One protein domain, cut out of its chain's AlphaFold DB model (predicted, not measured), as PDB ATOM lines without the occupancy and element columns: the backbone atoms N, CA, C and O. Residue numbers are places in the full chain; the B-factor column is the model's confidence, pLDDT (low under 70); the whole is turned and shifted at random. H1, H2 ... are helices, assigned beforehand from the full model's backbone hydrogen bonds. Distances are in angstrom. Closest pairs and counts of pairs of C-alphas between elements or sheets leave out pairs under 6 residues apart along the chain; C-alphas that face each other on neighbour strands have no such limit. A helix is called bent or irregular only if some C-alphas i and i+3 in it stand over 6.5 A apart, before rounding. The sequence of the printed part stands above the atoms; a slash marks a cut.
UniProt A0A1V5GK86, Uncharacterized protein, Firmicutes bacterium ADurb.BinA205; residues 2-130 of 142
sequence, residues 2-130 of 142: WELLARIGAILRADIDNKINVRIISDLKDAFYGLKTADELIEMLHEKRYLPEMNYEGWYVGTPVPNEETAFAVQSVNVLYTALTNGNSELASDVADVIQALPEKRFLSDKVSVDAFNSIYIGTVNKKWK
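AT A GLANCE: This is residues 2 to 130 of the 142 residues of an uncharacterized protein of Firmicutes bacterium ADurb.BinA205 (UniProt A0A1V5GK86). Four helices, H1, H2, H4 and H5, stand side by side in an up-and-down bundle, each running against the one before it, with the side between H1 and H2 less tightly closed. H3 packs on the outside of H2, and at the other side of the bundle H7 runs beside H5, meeting it along part of its length, with short H6 at the turn into it. The printed part has 129 residues with seven named helices, H1 to H7 in order, and no named strand; the class is all helix. It is compact, with a radius of gyration of the C-alphas of 14.3 A and spans of 37 by 34 by 26 A.

IN THESE COORDINATES: H1, residues 2 to 14, begins at C-alpha 2 (-122.271, 196.698, 48.829) and is 18.7 A long. H2 is residues 19 to 32, 20.9 A, and H3 residues 38 to 47. H4, residues 68 to 85, is 26.4 A long and irregular: C-alphas 69 and 72 are 7.3 A apart. H5 is residues 89 to 100. H6, residues 105 to 109, is only just irregular, with C-alphas 106 and 109 6.6 A apart. H7, residues 111 to 129, is 25.7 A long and ends at C-alpha 129 (-130.525, 195.821, 25.786).

HOW THE PARTS SIT: H1 touches H5, closest at the C-alphas of Ala 6 and Gln 100, 3.9 A; they run opposite ways at a shallow tilt of 34 degrees, only just short of steep. H1 and H2 are close but not clearly touching, with the C-alphas of Leu 12 and Asn 21 6.3 A apart. H2 and H3 form a hairpin, closest at the C-alphas of Ala 31 and Leu 41, 6.9 A. H2 touches H4 at Ile 25 and Tyr 81, their C-alphas 5.8 A apart. H4 and H5 form a hairpin, with the C-alphas of Ala 83 and Ala 92 5.2 A apart. H5, the hub, also touches H7 with residues 94 to 98 alone, closest at the C-alphas of Val 98 and Tyr 121, 5.6 A; they run opposite ways at 1 degree, a shallow tilt. H6 and H7 only just touch, and only at the corner by their link, with 3 pairs of C-alphas within 8 A; the closest, those of Phe 107 and Ser 113, are 6.2 A apart. H3 and H7 are apart. Every O i to N i+4 pair is within hydrogen-bond range in H1, H3 and H5; the counts are 9 of 10 in H2, 12 of 14 in H4, 13 of 15 in H7 and 0 of 1 in H6, where 1 of 2 O i to N i+3 pairs is within range.

THE WHOLE: The C-alphas farthest apart, those of Glu 53 and Lys 130, are 39.5 A apart. The printed part has no cut. The link from H3 to H4, residues 48 to 67, is long; the other links are tight. Residues 37 to 39 and 42 to 69 have pLDDT under 70; the mean of the printed part is 78.6.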
ATOM      1  N   TRP A   2    -122.757 196.215  50.140       75.19
ATOM      2  CA  TRP A   2    -122.271 196.698  48.829       75.19
ATOM      3  C   TRP A   2    -120.953 196.086  48.339       75.19
ATOM      4  O   TRP A   2    -120.866 195.648  47.199       75.19
ATOM      5  N   GLU A   3    -119.958 195.970  49.213       72.50
ATOM      6  CA  GLU A   3    -118.676 195.344  48.859       72.50
ATOM      7  C   GLU A   3    -118.802 193.842  48.578       72.50
ATOM      8  O   GLU A   3    -118.097 193.309  47.726       72.50
ATOM      9  N   LEU A   4    -119.729 193.157  49.259       73.31
ATOM     10  CA  LEU A   4    -120.048 191.765  48.951       73.31
ATOM     11  C   LEU A   4    -120.634 191.666  47.546       73.31
ATOM     12  O   LEU A   4    -120.189 190.827  46.775       73.31
ATOM     13  N   LEU A   5    -121.619 192.510  47.223       78.44
ATOM     14  CA  LEU A   5    -122.241 192.512  45.902       78.44
ATOM     15  C   LEU A   5    -121.186 192.694  44.816       78.44
ATOM     16  O   LEU A   5    -121.113 191.853  43.928       78.44
ATOM     17  N   ALA A   6    -120.306 193.689  44.947       79.06
ATOM     18  CA  ALA A   6    -119.216 193.909  43.998       79.06
ATOM     19  C   ALA A   6    -118.330 192.667  43.801       79.06
ATOM     20  O   ALA A   6    -117.971 192.302  42.681       79.06
ATOM     21  N   ARG A   7    -118.014 191.956  44.884       75.56
ATOM     22  CA  ARG A   7    -117.188 190.745  44.816       75.56
ATOM     23  C   ARG A   7    -117.935 189.528  44.278       75.56
ATOM     24  O   ARG A   7    -117.336 188.746  43.549       75.56
ATOM     25  N   ILE A   8    -119.228 189.392  44.570       78.38
ATOM     26  CA  ILE A   8    -120.095 188.406  43.914       78.38
ATOM     27  C   ILE A   8    -120.127 188.690  42.410       78.38
ATOM     28  O   ILE A   8    -119.931 187.765  41.631       78.38
ATOM     29  N   GLY A   9    -120.263 189.955  41.998       81.88
ATOM     30  CA  GLY A   9    -120.132 190.369  40.598       81.88
ATOM     31  C   GLY A   9    -118.828 189.869  39.968       81.88
ATOM     32  O   GLY A   9    -118.868 189.215  38.931       81.88
ATOM     33  N   ALA A  10    -117.691 190.060  40.645       80.44
ATOM     34  CA  ALA A  10    -116.390 189.580  40.169       80.44
ATOM     35  C   ALA A  10    -116.298 188.044  40.049       80.44
ATOM     36  O   ALA A  10    -115.764 187.538  39.063       80.44
ATOM     37  N   ILE A  11    -116.827 187.295  41.026       78.19
ATOM     38  CA  ILE A  11    -116.859 185.819  40.988       78.19
ATOM     39  C   ILE A  11    -117.691 185.337  39.802       78.19
ATOM     40  O   ILE A  11    -117.247 184.484  39.037       78.19
ATOM     41  N   LEU A  12    -118.884 185.907  39.633       81.19
ATOM     42  CA  LEU A  12    -119.787 185.549  38.545       81.19
ATOM     43  C   LEU A  12    -119.169 185.877  37.194       81.19
ATOM     44  O   LEU A  12    -119.247 185.075  36.271       81.19
ATOM     45  N   ARG A  13    -118.506 187.029  37.085       81.19
ATOM     46  CA  ARG A  13    -117.858 187.443  35.847       81.19
ATOM     47  C   ARG A  13    -116.721 186.512  35.431       81.19
ATOM     48  O   ARG A  13    -116.517 186.323  34.228       81.19
ATOM     49  N   ALA A  14    -115.994 185.959  36.400       80.44
ATOM     50  CA  ALA A  14    -114.869 185.064  36.161       80.44
ATOM     51  C   ALA A  14    -115.286 183.705  35.573       80.44
ATOM     52  O   ALA A  14    -114.498 183.104  34.846       80.44
ATOM     53  N   ASP A  15    -116.501 183.230  35.865       81.75
ATOM     54  CA  ASP A  15    -116.970 181.903  35.447       81.75
ATOM     55  C   ASP A  15    -118.495 181.878  35.251       81.75
ATOM     56  O   ASP A  15    -119.206 181.148  35.938       81.75
ATOM     57  N   ILE A  16    -119.022 182.727  34.359       84.38
ATOM     58  CA  ILE A  16    -120.466 183.029  34.276       84.38
ATOM     59  C   ILE A  16    -121.341 181.799  33.999       84.38
ATOM     60  O   ILE A  16    -122.444 181.699  34.537       84.38
ATOM     61  N   ASP A  17    -120.818 180.833  33.243       82.69
ATOM     62  CA  ASP A  17    -121.522 179.613  32.837       82.69
ATOM     63  C   ASP A  17    -121.515 178.518  33.919       82.69
ATOM     64  O   ASP A  17    -122.108 177.443  33.751       82.69
ATOM     65  N   ASN A  18    -120.869 178.767  35.059       82.94
ATOM     66  CA  ASN A  18    -120.864 177.830  36.165       82.94
ATOM     67  C   ASN A  18    -122.270 177.667  36.743       82.94
ATOM     68  O   ASN A  18    -122.869 178.602  37.274       82.94
ATOM     69  N   LYS A  19    -122.789 176.438  36.732       79.38
ATOM     70  CA  LYS A  19    -124.127 176.116  37.262       79.38
ATOM     71  C   LYS A  19    -124.307 176.506  38.731       79.38
ATOM     72  O   LYS A  19    -125.437 176.672  39.190       79.38
ATOM     73  N   ILE A  20    -123.215 176.650  39.480       78.88
ATOM     74  CA  ILE A  20    -123.262 177.049  40.885       78.88
ATOM     75  C   ILE A  20    -123.607 178.539  41.035       78.88
ATOM     76  O   ILE A  20    -124.234 178.911  42.026       78.88
ATOM     77  N   ASN A  21    -123.334 179.369  40.029       81.56
ATOM     78  CA  ASN A  21    -123.676 180.792  40.026       81.56
ATOM     79  C   ASN A  21    -125.176 181.043  40.169       81.56
ATOM     80  O   ASN A  21    -125.582 181.915  40.936       81.56
ATOM     81  N   VAL A  22    -126.004 180.231  39.500       85.94
ATOM     82  CA  VAL A  22    -127.468 180.269  39.655       85.94
ATOM     83  C   VAL A  22    -127.846 180.069  41.122       85.94
ATOM     84  O   VAL A  22    -128.687 180.790  41.655       85.94
ATOM     85  N   ARG A  23    -127.195 179.114  41.797       81.88
ATOM     86  CA  ARG A  23    -127.440 178.827  43.213       81.88
ATOM     87  C   ARG A  23    -126.967 179.970  44.114       81.88
ATOM     88  O   ARG A  23    -127.713 180.344  45.006       81.88
ATOM     89  N   ILE A  24    -125.781 180.538  43.874       80.25
ATOM     90  CA  ILE A  24    -125.251 181.690  44.636       80.25
ATOM     91  C   ILE A  24    -126.215 182.875  44.555       80.25
ATOM     92  O   ILE A  24    -126.560 183.474  45.570       80.25
ATOM     93  N   ILE A  25    -126.681 183.191  43.349       85.19
ATOM     94  CA  ILE A  25    -127.590 184.312  43.131       85.19
ATOM     95  C   ILE A  25    -128.996 184.030  43.669       85.19
ATOM     96  O   ILE A  25    -129.621 184.944  44.201       85.19
ATOM     97  N   SER A  26    -129.468 182.780  43.631       85.88
ATOM     98  CA  SER A  26    -130.703 182.376  44.321       85.88
ATOM     99  C   SER A  26    -130.602 182.574  45.834       85.88
ATOM    100  O   SER A  26    -131.490 183.162  46.438       85.88
ATOM    101  N   ASP A  27    -129.502 182.123  46.438       80.50
ATOM    102  CA  ASP A  27    -129.255 182.228  47.876       80.50
ATOM    103  C   ASP A  27    -129.190 183.703  48.327       80.50
ATOM    104  O   ASP A  27    -129.766 184.084  49.347       80.50
ATOM    105  N   LEU A  28    -128.533 184.552  47.533       81.38
ATOM    106  CA  LEU A  28    -128.468 185.996  47.758       81.38
ATOM    107  C   LEU A  28    -129.842 186.667  47.612       81.38
ATOM    108  O   LEU A  28    -130.192 187.546  48.398       81.38
ATOM    109  N   LYS A  29    -130.627 186.252  46.613       82.56
ATOM    110  CA  LYS A  29    -132.000 186.716  46.412       82.56
ATOM    111  C   LYS A  29    -132.865 186.396  47.633       82.56
ATOM    112  O   LYS A  29    -133.524 187.296  48.144       82.56
ATOM    113  N   ASP A  30    -132.821 185.163  48.135       80.88
ATOM    114  CA  ASP A  30    -133.569 184.748  49.328       80.88
ATOM    115  C   ASP A  30    -133.209 185.604  50.554       80.88
ATOM    116  O   ASP A  30    -134.092 186.023  51.304       80.88
ATOM    117  N   ALA A  31    -131.926 185.942  50.717       77.62
ATOM    118  CA  ALA A  31    -131.473 186.837  51.780       77.62
ATOM    119  C   ALA A  31    -132.050 188.259  51.647       77.62
ATOM    120  O   ALA A  31    -132.490 188.835  52.642       77.62
ATOM    121  N   PHE A  32    -132.131 188.820  50.433       76.06
ATOM    122  CA  PHE A  32    -132.777 190.125  50.212       76.06
ATOM    123  C   PHE A  32    -134.264 190.137  50.569       76.06
ATOM    124  O   PHE A  32    -134.779 191.171  50.986       76.06
ATOM    125  N   TYR A  33    -134.944 188.999  50.431       75.00
ATOM    126  CA  TYR A  33    -136.344 188.842  50.823       75.00
ATOM    127  C   TYR A  33    -136.529 188.476  52.305       75.00
ATOM    128  O   TYR A  33    -137.652 188.207  52.728       75.00
ATOM    129  N   GLY A  34    -135.453 188.460  53.102       71.94
ATOM    130  CA  GLY A  34    -135.501 188.100  54.520       71.94
ATOM    131  C   GLY A  34    -135.808 186.620  54.772       71.94
ATOM    132  O   GLY A  34    -136.176 186.258  55.886       71.94
ATOM    133  N   LEU A  35    -135.671 185.766  53.753       78.00
ATOM    134  CA  LEU A  35    -135.854 184.314  53.864       78.00
ATOM    135  C   LEU A  35    -134.603 183.613  54.408       78.00
ATOM    136  O   LEU A  35    -134.679 182.454  54.806       78.00
ATOM    137  N   LYS A  36    -133.463 184.313  54.407       71.56
ATOM    138  CA  LYS A  36    -132.192 183.887  54.996       71.56
ATOM    139  C   LYS A  36    -131.565 185.033  55.774       71.56
ATOM    140  O   LYS A  36    -131.665 186.196  55.378       71.56
ATOM    141  N   THR A  37    -130.899 184.700  56.867       69.75
ATOM    142  CA  THR A  37    -130.115 185.638  57.668       69.75
ATOM    143  C   THR A  37    -128.778 185.974  56.998       69.75
ATOM    144  O   THR A  37    -128.321 185.301  56.071       69.75
ATOM    145  N   ALA A  38    -128.136 187.039  57.484       66.50
ATOM    146  CA  ALA A  38    -126.776 187.406  57.092       66.50
ATOM    147  C   ALA A  38    -125.782 186.256  57.325       66.50
ATOM    148  O   ALA A  38    -124.976 185.964  56.444       66.50
ATOM    149  N   ASP A  39    -125.875 185.603  58.484       67.19
ATOM    150  CA  ASP A  39    -124.965 184.535  58.899       67.19
ATOM    151  C   ASP A  39    -125.144 183.282  58.038       67.19
ATOM    152  O   ASP A  39    -124.158 182.734  57.554       67.19
ATOM    153  N   GLU A  40    -126.389 182.894  57.732       70.25
ATOM    154  CA  GLU A  40    -126.669 181.792  56.799       70.25
ATOM    155  C   GLU A  40    -126.135 182.090  55.391       70.25
ATOM    156  O   GLU A  40    -125.609 181.205  54.717       70.25
ATOM    157  N   LEU A  41    -126.228 183.343  54.927       71.19
ATOM    158  CA  LEU A  41    -125.648 183.749  53.645       71.19
ATOM    159  C   LEU A  41    -124.117 183.631  53.652       71.19
ATOM    160  O   LEU A  41    -123.539 183.140  52.682       71.19
ATOM    161  N   ILE A  42    -123.466 184.052  54.736       69.44
ATOM    162  CA  ILE A  42    -122.009 183.978  54.906       69.44
ATOM    163  C   ILE A  42    -121.536 182.523  54.978       69.44
ATOM    164  O   ILE A  42    -120.611 182.144  54.255       69.44
ATOM    165  N   GLU A  43    -122.186 181.700  55.800       69.25
ATOM    166  CA  GLU A  43    -121.876 180.279  55.957       69.25
ATOM    167  C   GLU A  43    -121.979 179.550  54.612       69.25
ATOM    168  O   GLU A  43    -121.042 178.865  54.206       69.25
ATOM    169  N   MET A  44    -123.033 179.807  53.832       67.38
ATOM    170  CA  MET A  44    -123.181 179.231  52.491       67.38
ATOM    171  C   MET A  44    -122.098 179.666  51.496       67.38
ATOM    172  O   MET A  44    -121.729 178.886  50.612       67.38
ATOM    173  N   LEU A  45    -121.617 180.909  51.577       68.56
ATOM    174  CA  LEU A  45    -120.531 181.397  50.719       68.56
ATOM    175  C   LEU A  45    -119.181 180.768  51.114       68.56
ATOM    176  O   LEU A  45    -118.350 180.494  50.242       68.56
ATOM    177  N   HIS A  46    -118.992 180.486  52.407       67.50
ATOM    178  CA  HIS A  46    -117.815 179.821  52.970       67.50
ATOM    179  C   HIS A  46    -117.772 178.316  52.703       67.50
ATOM    180  O   HIS A  46    -116.760 177.820  52.205       67.50
ATOM    181  N   GLU A  47    -118.854 177.584  52.986       62.72
ATOM    182  CA  GLU A  47    -118.934 176.127  52.792       62.72
ATOM    183  C   GLU A  47    -118.582 175.723  51.364       62.72
ATOM    184  O   GLU A  47    -117.948 174.696  51.113       62.72
ATOM    185  N   LYS A  48    -118.960 176.568  50.407       59.91
ATOM    186  CA  LYS A  48    -118.732 176.301  48.997       59.91
ATOM    187  C   LYS A  48    -117.388 176.852  48.480       59.91
ATOM    188  O   LYS A  48    -117.141 176.817  47.278       59.91
ATOM    189  N   ARG A  49    -116.497 177.299  49.381       57.12
ATOM    190  CA  ARG A  49    -115.138 177.823  49.118       57.12
ATOM    191  C   ARG A  49    -115.084 179.012  48.148       57.12
ATOM    192  O   ARG A  49    -114.065 179.210  47.489       57.12
ATOM    193  N   TYR A  50    -116.153 179.801  48.040       59.09
ATOM    194  CA  TYR A  50    -116.224 180.878  47.042       59.09
ATOM    195  C   TYR A  50    -115.590 182.191  47.488       59.09
ATOM    196  O   TYR A  50    -115.357 183.062  46.655       59.09
ATOM    197  N   LEU A  51    -115.271 182.338  48.773       54.25
ATOM    198  CA  LEU A  51    -114.607 183.517  49.316       54.25
ATOM    199  C   LEU A  51    -113.551 183.065  50.335       54.25
ATOM    200  O   LEU A  51    -113.924 182.504  51.365       54.25
ATOM    201  N   PRO A  52    -112.243 183.261  50.082       47.50
ATOM    202  CA  PRO A  52    -111.247 183.133  51.134       47.50
ATOM    203  C   PRO A  52    -111.462 184.260  52.151       47.50
ATOM    204  O   PRO A  52    -111.554 185.422  51.757       47.50
ATOM    205  N   GLU A  53    -111.567 183.880  53.427       48.12
ATOM    206  CA  GLU A  53    -111.458 184.709  54.640       48.12
ATOM    207  C   GLU A  53    -111.869 186.183  54.476       48.12
ATOM    208  O   GLU A  53    -111.046 187.085  54.321       48.12
ATOM    209  N   MET A  54    -113.173 186.442  54.541       47.75
ATOM    210  CA  MET A  54    -113.692 187.800  54.673       47.75
ATOM    211  C   MET A  54    -113.981 188.140  56.128       47.75
ATOM    212  O   MET A  54    -114.577 187.352  56.857       47.75
ATOM    213  N   ASN A  55    -113.615 189.359  56.525       44.09
ATOM    214  CA  ASN A  55    -114.119 189.962  57.749       44.09
ATOM    215  C   ASN A  55    -115.496 190.587  57.450       44.09
ATOM    216  O   ASN A  55    -115.590 191.543  56.678       44.09
ATOM    217  N   TYR A  56    -116.563 190.009  58.007       49.91
ATOM    218  CA  TYR A  56    -117.960 190.394  57.750       49.91
ATOM    219  C   TYR A  56    -118.537 191.358  58.801       49.91
ATOM    220  O   TYR A  56    -119.755 191.524  58.892       49.91
ATOM    221  N   GLU A  57    -117.690 192.010  59.601       38.94
ATOM    222  CA  GLU A  57    -118.133 192.997  60.589       38.94
ATOM    223  C   GLU A  57    -119.032 194.081  59.952       38.94
ATOM    224  O   GLU A  57    -118.683 194.720  58.958       38.94
ATOM    225  N   GLY A  58    -120.229 194.280  60.523       42.09
ATOM    226  CA  GLY A  58    -121.202 195.288  60.071       42.09
ATOM    227  C   GLY A  58    -122.290 194.789  59.110       42.09
ATOM    228  O   GLY A  58    -123.004 195.602  58.512       42.09
ATOM    229  N   TRP A  59    -122.447 193.475  58.945       51.69
ATOM    230  CA  TRP A  59    -123.561 192.884  58.206       51.69
ATOM    231  C   TRP A  59    -124.862 192.901  59.014       51.69
ATOM    232  O   TRP A  59    -125.084 192.072  59.886       51.69
ATOM    233  N   TYR A  60    -125.768 193.812  58.666       48.19
ATOM    234  CA  TYR A  60    -127.164 193.745  59.088       48.19
ATOM    235  C   TYR A  60    -128.040 193.511  57.855       48.19
ATOM    236  O   TYR A  60    -128.306 194.432  57.090       48.19
ATOM    237  N   VAL A  61    -128.469 192.262  57.656       49.12
ATOM    238  CA  VAL A  61    -129.549 191.885  56.713       49.12
ATOM    239  C   VAL A  61    -130.922 191.969  57.409       49.12
ATOM    240  O   VAL A  61    -131.961 191.890  56.773       49.12
ATOM    241  N   GLY A  62    -130.943 192.199  58.728       39.00
ATOM    242  CA  GLY A  62    -132.151 192.183  59.560       39.00
ATOM    243  C   GLY A  62    -133.077 193.399  59.448       39.00
ATOM    244  O   GLY A  62    -134.007 193.507  60.241       39.00
ATOM    245  N   THR A  63    -132.844 194.330  58.520       45.06
ATOM    246  CA  THR A  63    -133.839 195.369  58.217       45.06
ATOM    247  C   THR A  63    -134.681 194.882  57.042       45.06
ATOM    248  O   THR A  63    -134.094 194.542  56.017       45.06
ATOM    249  N   PRO A  64    -136.021 194.823  57.150       45.53
ATOM    250  CA  PRO A  64    -136.867 194.481  56.013       45.53
ATOM    251  C   PRO A  64    -136.584 195.453  54.861       45.53
ATOM    252  O   PRO A  64    -136.923 196.633  54.918       45.53
ATOM    253  N   VAL A  65    -135.909 194.950  53.829       50.12
ATOM    254  CA  VAL A  65    -135.700 195.620  52.544       50.12
ATOM    255  C   VAL A  65    -137.051 195.569  51.822       50.12
ATOM    256  O   VAL A  65    -137.539 194.477  51.526       50.12
ATOM    257  N   PRO A  66    -137.720 196.721  51.629       50.59
ATOM    258  CA  PRO A  66    -137.262 197.674  50.629       50.59
ATOM    259  C   PRO A  66    -137.374 199.125  51.113       50.59
ATOM    260  O   PRO A  66    -138.439 199.738  51.049       50.59
ATOM    261  N   ASN A  67    -136.254 199.714  51.530       57.62
ATOM    262  CA  ASN A  67    -136.096 201.158  51.393       57.62
ATOM    263  C   ASN A  67    -135.433 201.448  50.032       57.62
ATOM    264  O   ASN A  67    -134.822 200.570  49.418       57.62
ATOM    265  N   GLU A  68    -135.578 202.672  49.526       59.34
ATOM    266  CA  GLU A  68    -135.034 203.091  48.223       59.34
ATOM    267  C   GLU A  68    -133.535 202.765  48.061       59.34
ATOM    268  O   GLU A  68    -133.070 202.467  46.962       59.34
ATOM    269  N   GLU A  69    -132.795 202.735  49.172       59.59
ATOM    270  CA  GLU A  69    -131.349 202.517  49.229       59.59
ATOM    271  C   GLU A  69    -130.919 201.115  48.779       59.59
ATOM    272  O   GLU A  69    -129.793 200.935  48.327       59.59
ATOM    273  N   THR A  70    -131.794 200.113  48.873       71.75
ATOM    274  CA  THR A  70    -131.474 198.704  48.564       71.75
ATOM    275  C   THR A  70    -132.179 198.187  47.307       71.75
ATOM    276  O   THR A  70    -131.886 197.086  46.835       71.75
ATOM    277  N   ALA A  71    -133.042 199.007  46.696       76.88
ATOM    278  CA  ALA A  71    -133.807 198.661  45.499       76.88
ATOM    279  C   ALA A  71    -132.917 198.290  44.301       76.88
ATOM    280  O   ALA A  71    -133.213 197.323  43.595       76.88
ATOM    281  N   PHE A  72    -131.801 199.003  44.101       85.88
ATOM    282  CA  PHE A  72    -130.838 198.687  43.042       85.88
ATOM    283  C   PHE A  72    -130.252 197.279  43.205       85.88
ATOM    284  O   PHE A  72    -130.199 196.518  42.238       85.88
ATOM    285  N   ALA A  73    -129.849 196.911  44.426       82.56
ATOM    286  CA  ALA A  73    -129.259 195.605  44.707       82.56
ATOM    287  C   ALA A  73    -130.249 194.473  44.419       82.56
ATOM    288  O   ALA A  73    -129.926 193.541  43.685       82.56
ATOM    289  N   VAL A  74    -131.478 194.594  44.934       82.38
ATOM    290  CA  VAL A  74    -132.531 193.585  44.749       82.38
ATOM    291  C   VAL A  74    -132.863 193.400  43.270       82.38
ATOM    292  O   VAL A  74    -132.925 192.272  42.782       82.38
ATOM    293  N   GLN A  75    -133.055 194.496  42.530       87.00
ATOM    294  CA  GLN A  75    -133.391 194.414  41.107       87.00
ATOM    295  C   GLN A  75    -132.238 193.837  40.284       87.00
ATOM    296  O   GLN A  75    -132.472 192.942  39.477       87.00
ATOM    297  N   SER A  76    -130.999 194.268  40.533       90.06
ATOM    298  CA  SER A  76    -129.826 193.753  39.815       90.06
ATOM    299  C   SER A  76    -129.645 192.250  40.033       90.06
ATOM    300  O   SER A  76    -129.413 191.509  39.081       90.06
ATOM    301  N   VAL A  77    -129.828 191.774  41.268       88.69
ATOM    302  CA  VAL A  77    -129.761 190.342  41.604       88.69
ATOM    303  C   VAL A  77    -130.899 189.555  40.955       88.69
ATOM    304  O   VAL A  77    -130.666 188.456  40.458       88.69
ATOM    305  N   ASN A  78    -132.110 190.113  40.891       89.44
ATOM    306  CA  ASN A  78    -133.231 189.476  40.198       89.44
ATOM    307  C   ASN A  78    -132.990 189.350  38.689       89.44
ATOM    308  O   ASN A  78    -133.217 188.278  38.131       89.44
ATOM    309  N   VAL A  79    -132.497 190.406  38.036       92.81
ATOM    310  CA  VAL A  79    -132.148 190.357  36.608       92.81
ATOM    311  C   VAL A  79    -131.068 189.312  36.366       92.81
ATOM    312  O   VAL A  79    -131.195 188.495  35.457       92.81
ATOM    313  N   LEU A  80    -130.028 189.309  37.199       91.69
ATOM    314  CA  LEU A  80    -128.926 188.366  37.089       91.69
ATOM    315  C   LEU A  80    -129.395 186.920  37.269       91.69
ATOM    316  O   LEU A  80    -129.012 186.052  36.488       91.69
ATOM    317  N   TYR A  81    -130.274 186.673  38.243       91.94
ATOM    318  CA  TYR A  81    -130.903 185.371  38.444       91.94
ATOM    319  C   TYR A  81    -131.637 184.923  37.180       91.94
ATOM    320  O   TYR A  81    -131.360 183.844  36.666       91.94
ATOM    321  N   THR A  82    -132.522 185.771  36.650       93.00
ATOM    322  CA  THR A  82    -133.308 185.474  35.447       93.00
ATOM    323  C   THR A  82    -132.424 185.237  34.222       93.00
ATOM    324  O   THR A  82    -132.680 184.309  33.455       93.00
ATOM    325  N   ALA A  83    -131.375 186.040  34.037       93.12
ATOM    326  CA  ALA A  83    -130.432 185.883  32.935       93.12
ATOM    327  C   ALA A  83    -129.716 184.527  33.004       93.12
ATOM    328  O   ALA A  83    -129.716 183.785  32.021       93.12
ATOM    329  N   LEU A  84    -129.192 184.164  34.181       91.12
ATOM    330  CA  LEU A  84    -128.519 182.884  34.403       91.12
ATOM    331  C   LEU A  84    -129.473 181.693  34.229       91.12
ATOM    332  O   LEU A  84    -129.120 180.723  33.562       91.12
ATOM    333  N   THR A  85    -130.697 181.752  34.771       91.88
ATOM    334  CA  THR A  85    -131.675 180.657  34.627       91.88
ATOM    335  C   THR A  85    -132.126 180.450  33.185       91.88
ATOM    336  O   THR A  85    -132.419 179.323  32.796       91.88
ATOM    337  N   ASN A  86    -132.157 181.520  32.389       92.81
ATOM    338  CA  ASN A  86    -132.539 181.469  30.979       92.81
ATOM    339  C   ASN A  86    -131.354 181.159  30.046       92.81
ATOM    340  O   ASN A  86    -131.542 181.114  28.832       92.81
ATOM    341  N   GLY A  87    -130.141 180.972  30.582       90.56
ATOM    342  CA  GLY A  87    -128.934 180.747  29.783       90.56
ATOM    343  C   GLY A  87    -128.496 181.966  28.961       90.56
ATOM    344  O   GLY A  87    -127.794 181.813  27.965       90.56
ATOM    345  N   ASN A  88    -128.914 183.176  29.346       93.69
ATOM    346  CA  ASN A  88    -128.468 184.416  28.716       93.69
ATOM    347  C   ASN A  88    -127.168 184.899  29.380       93.69
ATOM    348  O   ASN A  88    -127.165 185.853  30.163       93.69
ATOM    349  N   SER A  89    -126.066 184.212  29.078       92.19
ATOM    350  CA  SER A  89    -124.749 184.491  29.664       92.19
ATOM    351  C   SER A  89    -124.227 185.887  29.323       92.19
ATOM    352  O   SER A  89    -123.499 186.473  30.119       92.19
ATOM    353  N   GLU A  90    -124.626 186.459  28.183       94.62
ATOM    354  CA  GLU A  90    -124.241 187.824  27.809       94.62
ATOM    355  C   GLU A  90    -124.886 188.859  28.738       94.62
ATOM    356  O   GLU A  90    -124.185 189.699  29.300       94.62
ATOM    357  N   LEU A  91    -126.201 188.762  28.969       94.56
ATOM    358  CA  LEU A  91    -126.890 189.641  29.917       94.56
ATOM    359  C   LEU A  91    -126.376 189.427  31.340       94.56
ATOM    360  O   LEU A  91    -126.174 190.388  32.078       94.56
ATOM    361  N   ALA A  92    -126.151 188.169  31.724       93.25
ATOM    362  CA  ALA A  92    -125.620 187.852  33.038       93.25
ATOM    363  C   ALA A  92    -124.225 188.466  33.240       93.25
ATOM    364  O   ALA A  92    -123.961 189.042  34.293       93.25
ATOM    365  N   SER A  93    -123.364 188.416  32.218       94.06
ATOM    366  CA  SER A  93    -122.048 189.057  32.233       94.06
ATOM    367  C   SER A  93    -122.158 190.575  32.353       94.06
ATOM    368  O   SER A  93    -121.496 191.152  33.210       94.06
ATOM    369  N   ASP A  94    -123.006 191.220  31.547       94.88
ATOM    370  CA  ASP A  94    -123.179 192.677  31.591       94.88
ATOM    371  C   ASP A  94    -123.663 193.145  32.973       94.88
ATOM    372  O   ASP A  94    -123.163 194.127  33.518       94.88
ATOM    373  N   VAL A  95    -124.627 192.437  33.572       94.31
ATOM    374  CA  VAL A  95    -125.132 192.783  34.910       94.31
ATOM    375  C   VAL A  95    -124.095 192.487  35.994       94.31
ATOM    376  O   VAL A  95    -123.959 193.278  36.928       94.31
ATOM    377  N   ALA A  96    -123.331 191.398  35.870       92.25
ATOM    378  CA  ALA A  96    -122.224 191.105  36.776       92.25
ATOM    379  C   ALA A  96    -121.142 192.198  36.724       92.25
ATOM    380  O   ALA A  96    -120.667 192.607  37.782       92.25
ATOM    381  N   ASP A  97    -120.830 192.731  35.536       93.62
ATOM    382  CA  ASP A  97    -119.895 193.850  35.353       93.62
ATOM    383  C   ASP A  97    -120.401 195.128  36.050       93.62
ATOM    384  O   ASP A  97    -119.638 195.803  36.743       93.62
ATOM    385  N   VAL A  98    -121.699 195.442  35.940       93.62
ATOM    386  CA  VAL A  98    -122.298 196.592  36.648       93.62
ATOM    387  C   VAL A  98    -122.220 196.412  38.163       93.62
ATOM    388  O   VAL A  98    -121.832 197.337  38.876       93.62
ATOM    389  N   ILE A  99    -122.577 195.229  38.665       90.94
ATOM    390  CA  ILE A  99    -122.514 194.923  40.097       90.94
ATOM    391  C   ILE A  99    -121.064 195.001  40.588       90.94
ATOM    392  O   ILE A  99    -120.807 195.603  41.626       90.94
ATOM    393  N   GLN A 100    -120.109 194.442  39.845       89.38
ATOM    394  CA  GLN A 100    -118.687 194.498  40.179       89.38
ATOM    395  C   GLN A 100    -118.162 195.936  40.257       89.38
ATOM    396  O   GLN A 100    -117.316 196.235  41.099       89.38
ATOM    397  N   ALA A 101    -118.667 196.822  39.402       90.06
ATOM    398  CA  ALA A 101    -118.270 198.222  39.342       90.06
ATOM    399  C   ALA A 101    -118.914 199.116  40.415       90.06
ATOM    400  O   ALA A 101    -118.712 200.333  40.389       90.06
ATOM    401  N   LEU A 102    -119.706 198.548  41.333       87.19
ATOM    402  CA  LEU A 102    -120.364 199.304  42.394       87.19
ATOM    403  C   LEU A 102    -119.365 200.199  43.155       87.19
ATOM    404  O   LEU A 102    -118.322 199.708  43.602       87.19
ATOM    405  N   PRO A 103    -119.680 201.493  43.361       83.88
ATOM    406  CA  PRO A 103    -118.828 202.374  44.145       83.88
ATOM    407  C   PRO A 103    -118.709 201.881  45.590       83.88
ATOM    408  O   PRO A 103    -119.658 201.337  46.162       83.88
ATOM    409  N   GLU A 104    -117.564 202.137  46.225       80.69
ATOM    410  CA  GLU A 104    -117.429 201.880  47.660       80.69
ATOM    411  C   GLU A 104    -118.495 202.650  48.456       80.69
ATOM    412  O   GLU A 104    -118.863 203.773  48.103       80.69
ATOM    413  N   LYS A 105    -118.932 202.093  49.596       78.56
ATOM    414  CA  LYS A 105    -120.031 202.655  50.407       78.56
ATOM    415  C   LYS A 105    -119.850 204.145  50.721       78.56
ATOM    416  O   LYS A 105    -120.824 204.893  50.721       78.56
ATOM    417  N   ARG A 106    -118.610 204.594  50.956       78.44
ATOM    418  CA  ARG A 106    -118.292 206.006  51.239       78.44
ATOM    419  C   ARG A 106    -118.684 206.964  50.105       78.44
ATOM    420  O   ARG A 106    -119.023 208.112  50.384       78.44
ATOM    421  N   PHE A 107    -118.686 206.492  48.861       83.94
ATOM    422  CA  PHE A 107    -119.014 207.277  47.669       83.94
ATOM    423  C   PHE A 107    -120.507 207.263  47.323       83.94
ATOM    424  O   PHE A 107    -120.946 208.065  46.511       83.94
ATOM    425  N   LEU A 108    -121.321 206.432  47.981       82.50
ATOM    426  CA  LEU A 108    -122.772 206.372  47.739       82.50
ATOM    427  C   LEU A 108    -123.543 207.585  48.271       82.50
ATOM    428  O   LEU A 108    -124.720 207.742  47.968       82.50
ATOM    429  N   SER A 109    -122.880 208.434  49.057       85.00
ATOM    430  CA  SER A 109    -123.400 209.738  49.490       85.00
ATOM    431  C   SER A 109    -122.879 210.907  48.645       85.00
ATOM    432  O   SER A 109    -123.266 212.050  48.882       85.00
ATOM    433  N   ASP A 110    -122.017 210.636  47.657       89.75
ATOM    434  CA  ASP A 110    -121.525 211.629  46.706       89.75
ATOM    435  C   ASP A 110    -122.316 211.558  45.396       89.75
ATOM    436  O   ASP A 110    -122.270 210.571  44.659       89.75
ATOM    437  N   LYS A 111    -123.022 212.648  45.088       91.31
ATOM    438  CA  LYS A 111    -123.844 212.751  43.884       91.31
ATOM    439  C   LYS A 111    -123.026 212.585  42.608       91.31
ATOM    440  O   LYS A 111    -123.496 211.927  41.688       91.31
ATOM    441  N   VAL A 112    -121.813 213.140  42.553       93.31
ATOM    442  CA  VAL A 112    -120.984 213.069  41.340       93.31
ATOM    443  C   VAL A 112    -120.599 211.621  41.046       93.31
ATOM    444  O   VAL A 112    -120.742 211.167  39.911       93.31
ATOM    445  N   SER A 113    -120.180 210.878  42.071       90.06
ATOM    446  CA  SER A 113    -119.857 209.453  41.955       90.06
ATOM    447  C   SER A 113    -121.062 208.605  41.530       90.06
ATOM    448  O   SER A 113    -120.931 207.757  40.648       90.06
ATOM    449  N   VAL A 114    -122.243 208.845  42.115       90.88
ATOM    450  CA  VAL A 114    -123.474 208.111  41.770       90.88
ATOM    451  C   VAL A 114    -123.938 208.424  40.343       90.88
ATOM    452  O   VAL A 114    -124.228 207.501  39.583       90.88
ATOM    453  N   ASP A 115    -123.941 209.696  39.940       93.69
ATOM    454  CA  ASP A 115    -124.330 210.110  38.584       93.69
ATOM    455  C   ASP A 115    -123.367 209.534  37.529       93.69
ATOM    456  O   ASP A 115    -123.803 209.047  36.480       93.69
ATOM    457  N   ALA A 116    -122.058 209.518  37.815       94.19
ATOM    458  CA  ALA A 116    -121.058 208.909  36.940       94.19
ATOM    459  C   ALA A 116    -121.272 207.394  36.792       94.19
ATOM    460  O   ALA A 116    -121.256 206.882  35.671       94.19
ATOM    461  N   PHE A 117    -121.528 206.684  37.897       93.81
ATOM    462  CA  PHE A 117    -121.832 205.254  37.865       93.81
ATOM    463  C   PHE A 117    -123.087 204.959  37.030       93.81
ATOM    464  O   PHE A 117    -123.045 204.118  36.128       93.81
ATOM    465  N   ASN A 118    -124.172 205.703  37.270       94.00
ATOM    466  CA  ASN A 118    -125.423 205.567  36.525       94.00
ATOM    467  C   ASN A 118    -125.210 205.802  35.025       94.00
ATOM    468  O   ASN A 118    -125.673 205.015  34.201       94.00
ATOM    469  N   SER A 119    -124.463 206.842  34.647       94.81
ATOM    470  CA  SER A 119    -124.217 207.149  33.237       94.81
ATOM    471  C   SER A 119    -123.347 206.103  32.538       94.81
ATOM    472  O   SER A 119    -123.621 205.763  31.388       94.81
ATOM    473  N   ILE A 120    -122.275 205.640  33.187       94.56
ATOM    474  CA  ILE A 120    -121.269 204.775  32.553       94.56
ATOM    475  C   ILE A 120    -121.734 203.324  32.530       94.56
ATOM    476  O   ILE A 120    -121.661 202.682  31.486       94.56
ATOM    477  N   TYR A 121    -122.221 202.802  33.653       94.12
ATOM    478  CA  TYR A 121    -122.501 201.375  33.798       94.12
ATOM    479  C   TYR A 121    -123.965 201.064  33.480       94.12
ATOM    480  O   TYR A 121    -124.255 200.337  32.529       94.12
ATOM    481  N   ILE A 122    -124.901 201.682  34.204       93.31
ATOM    482  CA  ILE A 122    -126.341 201.414  34.047       93.31
ATOM    483  C   ILE A 122    -126.842 201.902  32.684       93.31
ATOM    484  O   ILE A 122    -127.515 201.164  31.962       93.31
ATOM    485  N   GLY A 123    -126.470 203.123  32.295       93.50
ATOM    486  CA  GLY A 123    -126.846 203.723  31.019       93.50
ATOM    487  C   GLY A 123    -126.354 202.911  29.821       93.50
ATOM    488  O   GLY A 123    -127.110 202.703  28.870       93.50
ATOM    489  N   THR A 124    -125.123 202.394  29.881       94.38
ATOM    490  CA  THR A 124    -124.558 201.552  28.816       94.38
ATOM    491  C   THR A 124    -125.319 200.238  28.673       94.38
ATOM    492  O   THR A 124    -125.716 199.893  27.558       94.38
ATOM    493  N   VAL A 125    -125.586 199.535  29.780       94.12
ATOM    494  CA  VAL A 125    -126.332 198.266  29.755       94.12
ATOM    495  C   VAL A 125    -127.769 198.483  29.279       94.12
ATOM    496  O   VAL A 125    -128.191 197.844  28.316       94.12
ATOM    497  N   ASN A 126    -128.503 199.438  29.854       94.06
ATOM    498  CA  ASN A 126    -129.884 199.722  29.441       94.06
ATOM    499  C   ASN A 126    -129.973 200.116  27.954       94.06
ATOM    500  O   ASN A 126    -130.896 199.713  27.246       94.06
ATOM    501  N   LYS A 127    -128.979 200.852  27.436       94.12
ATOM    502  CA  LYS A 127    -128.902 201.182  26.007       94.12
ATOM    503  C   LYS A 127    -128.639 199.952  25.136       94.12
ATOM    504  O   LYS A 127    -129.260 199.833  24.078       94.12
ATOM    505  N   LYS A 128    -127.736 199.056  25.551       95.19
ATOM    506  CA  LYS A 128    -127.400 197.822  24.819       95.19
ATOM    507  C   LYS A 128    -128.626 196.922  24.660       95.19
ATOM    508  O   LYS A 128    -128.929 196.499  23.547       95.19
ATOM    509  N   TRP A 129    -129.354 196.702  25.750       93.12
ATOM    510  CA  TRP A 129    -130.525 195.821  25.786       93.12
ATOM    511  C   TRP A 129    -131.821 196.496  25.318       93.12
ATOM    512  O   TRP A 129    -132.836 195.824  25.182       93.12
ATOM    513  N   LYS A 130    -131.780 197.804  25.009       86.88
ATOM    514  CA  LYS A 130    -132.917 198.620  24.528       86.88
ATOM    515  C   LYS A 130    -134.140 198.589  25.451       86.88
ATOM    516  O   LYS A 130    -135.251 198.894  25.028       86.88
TER     517      LYS A 130